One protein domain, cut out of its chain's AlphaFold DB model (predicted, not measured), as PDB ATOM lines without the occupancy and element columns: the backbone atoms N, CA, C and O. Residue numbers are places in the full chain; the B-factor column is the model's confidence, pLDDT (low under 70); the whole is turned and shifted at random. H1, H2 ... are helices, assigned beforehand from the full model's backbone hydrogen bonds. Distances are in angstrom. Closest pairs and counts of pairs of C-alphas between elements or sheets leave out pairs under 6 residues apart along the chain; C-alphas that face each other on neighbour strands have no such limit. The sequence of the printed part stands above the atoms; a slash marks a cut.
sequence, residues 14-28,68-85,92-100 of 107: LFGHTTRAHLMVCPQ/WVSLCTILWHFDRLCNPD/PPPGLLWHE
ATOM      1  N   LEU A  14     166.079  48.471  -5.377       91.56
ATOM      2  CA  LEU A  14     165.832  49.916  -5.517       91.56
ATOM      3  C   LEU A  14     164.635  50.476  -4.722       91.56
ATOM      4  O   LEU A  14     164.368  51.672  -4.789       91.56
ATOM      5  N   PHE A  15     163.943  49.656  -3.922       90.25
ATOM      6  CA  PHE A  15     162.736  50.050  -3.174       90.25
ATOM      7  C   PHE A  15     162.920  50.095  -1.650       90.25
ATOM      8  O   PHE A  15     161.946  50.034  -0.899       90.25
ATOM      9  N   GLY A  16     164.154  50.185  -1.153       89.50
ATOM     10  CA  GLY A  16     164.393  50.290   0.284       89.50
ATOM     11  C   GLY A  16     165.826  50.002   0.700       89.50
ATOM     12  O   GLY A  16     166.740  49.965  -0.121       89.50
ATOM     13  N   HIS A  17     165.997  49.785   2.001       91.56
ATOM     14  CA  HIS A  17     167.252  49.345   2.603       91.56
ATOM     15  C   HIS A  17     167.108  47.907   3.101       91.56
ATOM     16  O   HIS A  17     165.990  47.478   3.389       91.56
ATOM     17  N   THR A  18     168.216  47.184   3.259       91.81
ATOM     18  CA  THR A  18     168.298  45.800   3.760       91.81
ATOM     19  C   THR A  18     167.960  45.668   5.249       91.81
ATOM     20  O   THR A  18     168.639  45.013   6.028       91.81
ATOM     21  N   THR A  19     166.869  46.300   5.671       91.00
ATOM     22  CA  THR A  19     166.270  46.108   6.987       91.00
ATOM     23  C   THR A  19     165.588  44.745   7.051       91.00
ATOM     24  O   THR A  19     165.083  44.231   6.051       91.00
ATOM     25  N   ARG A  20     165.488  44.187   8.258       89.25
ATOM     26  CA  ARG A  20     164.825  42.900   8.513       89.25
ATOM     27  C   ARG A  20     163.391  42.856   7.968       89.25
ATOM     28  O   ARG A  20     163.000  41.861   7.373       89.25
ATOM     29  N   ALA A  21     162.634  43.946   8.120       90.00
ATOM     30  CA  ALA A  21     161.272  44.056   7.597       90.00
ATOM     31  C   ALA A  21     161.240  44.082   6.060       90.00
ATOM     32  O   ALA A  21     160.437  43.377   5.454       90.00
ATOM     33  N   HIS A  22     162.140  44.844   5.423       93.56
ATOM     34  CA  HIS A  22     162.224  44.899   3.964       93.56
ATOM     35  C   HIS A  22     162.557  43.533   3.359       93.56
ATOM     36  O   HIS A  22     161.945  43.142   2.372       93.56
ATOM     37  N   LEU A  23     163.480  42.783   3.963       92.56
ATOM     38  CA  LEU A  23     163.883  41.470   3.456       92.56
ATOM     39  C   LEU A  23     162.736  40.449   3.404       92.56
ATOM     40  O   LEU A  23     162.768  39.564   2.555       92.56
ATOM     41  N   MET A  24     161.700  40.593   4.240       92.38
ATOM     42  CA  MET A  24     160.522  39.710   4.198       92.38
ATOM     43  C   MET A  24     159.696  39.901   2.924       92.38
ATOM     44  O   MET A  24     159.034  38.980   2.461       92.38
ATOM     45  N   VAL A  25     159.715  41.116   2.376       92.81
ATOM     46  CA  VAL A  25     158.879  41.535   1.242       92.81
ATOM     47  C   VAL A  25     159.711  41.882   0.006       92.81
ATOM     48  O   VAL A  25     159.176  42.350  -0.997       92.81
ATOM     49  N   CYS A  26     161.028  41.687   0.074       94.44
ATOM     50  CA  CYS A  26     161.944  42.057  -0.989       94.44
ATOM     51  C   CYS A  26     161.728  41.137  -2.202       94.44
ATOM     52  O   CYS A  26     161.872  39.921  -2.066       94.44
ATOM     53  N   PRO A  27     161.469  41.675  -3.408       94.12
ATOM     54  CA  PRO A  27     161.220  40.858  -4.599       94.12
ATOM     55  C   PRO A  27     162.459  40.087  -5.081       94.12
ATOM     56  O   PRO A  27     162.342  39.200  -5.919       94.12
ATOM     57  N   GLN A  28     163.647  40.417  -4.563       93.44
ATOM     58  CA  GLN A  28     164.886  39.679  -4.834       93.44
ATOM     59  C   GLN A  28     164.970  38.357  -4.056       93.44
ATOM     60  O   GLN A  28     165.838  37.531  -4.334       93.44
ATOM     61  N   TRP A  68     164.024  23.232   6.476       92.25
ATOM     62  CA  TRP A  68     165.404  23.675   6.685       92.25
ATOM     63  C   TRP A  68     166.082  24.172   5.410       92.25
ATOM     64  O   TRP A  68     166.639  25.264   5.410       92.25
ATOM     65  N   VAL A  69     165.987  23.415   4.313       92.31
ATOM     66  CA  VAL A  69     166.585  23.799   3.021       92.31
ATOM     67  C   VAL A  69     166.017  25.139   2.539       92.31
ATOM     68  O   VAL A  69     166.767  26.035   2.153       92.31
ATOM     69  N   SER A  70     164.698  25.322   2.638       94.19
ATOM     70  CA  SER A  70     164.029  26.576   2.276       94.19
ATOM     71  C   SER A  70     164.486  27.736   3.158       94.19
ATOM     72  O   SER A  70     164.829  28.796   2.641       94.19
ATOM     73  N   LEU A  71     164.559  27.530   4.478       94.75
ATOM     74  CA  LEU A  71     165.043  28.536   5.423       94.75
ATOM     75  C   LEU A  71     166.500  28.922   5.141       94.75
ATOM     76  O   LEU A  71     166.803  30.107   5.050       94.75
ATOM     77  N   CYS A  72     167.395  27.953   4.945       93.31
ATOM     78  CA  CYS A  72     168.785  28.225   4.584       93.31
ATOM     79  C   CYS A  72     168.894  28.996   3.269       93.31
ATOM     80  O   CYS A  72     169.712  29.906   3.162       93.31
ATOM     81  N   THR A  73     168.057  28.671   2.285       93.62
ATOM     82  CA  THR A  73     168.035  29.377   1.000       93.62
ATOM     83  C   THR A  73     167.557  30.824   1.174       93.62
ATOM     84  O   THR A  73     168.170  31.737   0.626       93.62
ATOM     85  N   ILE A  74     166.527  31.067   1.994       94.69
ATOM     86  CA  ILE A  74     166.072  32.423   2.356       94.69
ATOM     87  C   ILE A  74     167.198  33.209   3.041       94.69
ATOM     88  O   ILE A  74     167.500  34.331   2.637       94.69
ATOM     89  N   LEU A  75     167.848  32.617   4.048       93.06
ATOM     90  CA  LEU A  75     168.952  33.247   4.778       93.06
ATOM     91  C   LEU A  75     170.139  33.562   3.861       93.06
ATOM     92  O   LEU A  75     170.738  34.627   3.977       93.06
ATOM     93  N   TRP A  76     170.436  32.678   2.910       92.31
ATOM     94  CA  TRP A  76     171.449  32.912   1.886       92.31
ATOM     95  C   TRP A  76     171.095  34.109   0.994       92.31
ATOM     96  O   TRP A  76     171.947  34.959   0.745       92.31
ATOM     97  N   HIS A  77     169.832  34.244   0.566       93.00
ATOM     98  CA  HIS A  77     169.388  35.435  -0.168       93.00
ATOM     99  C   HIS A  77     169.524  36.711   0.666       93.00
ATOM    100  O   HIS A  77     169.912  37.749   0.133       93.00
ATOM    101  N   PHE A  78     169.222  36.654   1.962       92.75
ATOM    102  CA  PHE A  78     169.369  37.816   2.835       92.75
ATOM    103  C   PHE A  78     170.813  38.246   2.969       92.75
ATOM    104  O   PHE A  78     171.093  39.437   2.839       92.75
ATOM    105  N   ASP A  79     171.716  37.295   3.200       90.31
ATOM    106  CA  ASP A  79     173.129  37.614   3.337       90.31
ATOM    107  C   ASP A  79     173.678  38.205   2.036       90.31
ATOM    108  O   ASP A  79     174.266  39.278   2.068       90.31
ATOM    109  N   ARG A  80     173.330  37.632   0.875       89.94
ATOM    110  CA  ARG A  80     173.665  38.210  -0.439       89.94
ATOM    111  C   ARG A  80     173.176  39.638  -0.634       89.94
ATOM    112  O   ARG A  80     173.858  40.440  -1.264       89.94
ATOM    113  N   LEU A  81     171.979  39.959  -0.147       91.44
ATOM    114  CA  LEU A  81     171.446  41.316  -0.244       91.44
ATOM    115  C   LEU A  81     172.160  42.272   0.716       91.44
ATOM    116  O   LEU A  81     172.359  43.433   0.367       91.44
ATOM    117  N   CYS A  82     172.539  41.807   1.909       89.38
ATOM    118  CA  CYS A  82     173.245  42.619   2.904       89.38
ATOM    119  C   CYS A  82     174.729  42.814   2.557       89.38
ATOM    120  O   CYS A  82     175.293  43.870   2.842       89.38
ATOM    121  N   ASN A  83     175.337  41.820   1.911       88.31
ATOM    122  CA  ASN A  83     176.746  41.746   1.554       88.31
ATOM    123  C   ASN A  83     176.889  41.391   0.063       88.31
ATOM    124  O   ASN A  83     177.268  40.274  -0.270       88.31
ATOM    125  N   PRO A  84     176.609  42.320  -0.867       84.75
ATOM    126  CA  PRO A  84     176.643  42.028  -2.304       84.75
ATOM    127  C   PRO A  84     178.029  41.615  -2.826       84.75
ATOM    128  O   PRO A  84     178.110  40.936  -3.845       84.75
ATOM    129  N   ASP A  85     179.096  41.997  -2.120       86.25
ATOM    130  CA  ASP A  85     180.487  41.697  -2.479       86.25
ATOM    131  C   ASP A  85     180.972  40.328  -1.964       86.25
ATOM    132  O   ASP A  85     182.124  39.958  -2.189       86.25
ATOM    133  N   PRO A  92     176.440  22.611  -3.345       80.69
ATOM    134  CA  PRO A  92     175.026  22.216  -3.311       80.69
ATOM    135  C   PRO A  92     174.112  23.291  -2.680       80.69
ATOM    136  O   PRO A  92     174.604  24.165  -1.957       80.69
ATOM    137  N   PRO A  93     172.778  23.208  -2.887       83.25
ATOM    138  CA  PRO A  93     171.818  24.148  -2.315       83.25
ATOM    139  C   PRO A  93     172.003  24.359  -0.802       83.25
ATOM    140  O   PRO A  93     172.243  23.388  -0.068       83.25
ATOM    141  N   PRO A  94     171.848  25.598  -0.295       86.81
ATOM    142  CA  PRO A  94     171.995  25.897   1.124       86.81
ATOM    143  C   PRO A  94     171.157  24.969   2.011       86.81
ATOM    144  O   PRO A  94     169.956  24.797   1.817       86.81
ATOM    145  N   GLY A  95     171.799  24.367   3.012       82.75
ATOM    146  CA  GLY A  95     171.144  23.466   3.963       82.75
ATOM    147  C   GLY A  95     170.950  22.023   3.480       82.75
ATOM    148  O   GLY A  95     170.648  21.167   4.317       82.75
ATOM    149  N   LEU A  96     171.192  21.710   2.198       84.69
ATOM    150  CA  LEU A  96     171.002  20.359   1.653       84.69
ATOM    151  C   LEU A  96     171.883  19.317   2.355       84.69
ATOM    152  O   LEU A  96     171.391  18.272   2.765       84.69
ATOM    153  N   LEU A  97     173.158  19.635   2.595       81.38
ATOM    154  CA  LEU A  97     174.104  18.711   3.235       81.38
ATOM    155  C   LEU A  97     173.665  18.261   4.638       81.38
ATOM    156  O   LEU A  97     173.957  17.141   5.050       81.38
ATOM    157  N   TRP A  98     172.972  19.118   5.394       76.81
ATOM    158  CA  TRP A  98     172.438  18.734   6.706       76.81
ATOM    159  C   TRP A  98     171.124  17.963   6.564       76.81
ATOM    160  O   TRP A  98     170.895  16.983   7.277       76.81
ATOM    161  N   HIS A  99     170.288  18.343   5.602       79.25
ATOM    162  CA  HIS A  99     169.086  17.582   5.295       79.25
ATOM    163  C   HIS A  99     169.424  16.121   4.932       79.25
ATOM    164  O   HIS A  99     168.837  15.205   5.498       79.25
ATOM    165  N   GLU A 100     170.432  15.891   4.086       81.12
ATOM    166  CA  GLU A 100     170.881  14.546   3.684       81.12
ATOM    167  C   GLU A 100     171.560  13.755   4.811       81.12
ATOM    168  O   GLU A 100     171.408  12.539   4.898       81.12
TER     169      GLU A 100
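This is residues 14 to 28, 68 to 85 and 92 to 100 of the 107 residues of an uncharacterized protein of Rhizopus delemar (strain RA 99-880 / ATCC MYA-4621 / FGSC 9543 / NRRL 43880) (UniProt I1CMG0). One longer helix, H2, makes the middle of an elongated piece, with short H1 near its residue 78 and shorter H3 beyond its other end, at residues 68 to 69. The printed part has 42 residues with three named helices, in the order H1, H2, H3, and no named strand: all helix. It is loose, with a radius of gyration of the C-alphas of 11.7 A, and spans 37 by 21 by 14 A.

H1 is residues 20 to 25, beginning at C-alpha 20 (164.825, 42.900, 8.513). H2 is residues 68 to 82, 20.8 A long. H3 is residues 96 to 100, ending at C-alpha 100 (170.881, 14.546, 3.684).

H1 and H2 are close but not clearly touching; their closest C-alphas, of Leu 23 and Phe 78, are 6.6 A apart. They run opposite ways at a steep tilt of 69 degrees, only just short of about perpendicular. H2, with residues 68 to 69 alone, only just touches H3, with 3 pairs of C-alphas within 8 A, the closest those of Val 69 and Leu 96, 5.8 A. H1 and H3 are apart. In H2 and H3 every O i to N i+4 pair is within hydrogen-bond range; in H1 0 of 2 are, but 2 of 3 O i to N i+3 pairs.

The C-alphas farthest apart, of Phe 15 and Glu 100, are 37.1 A apart. Residues 29 to 67 and 86 to 91 are not printed; the C-alpha gaps are 19.7 A and 20.2 A. No printed residue is under 70 in pLDDT.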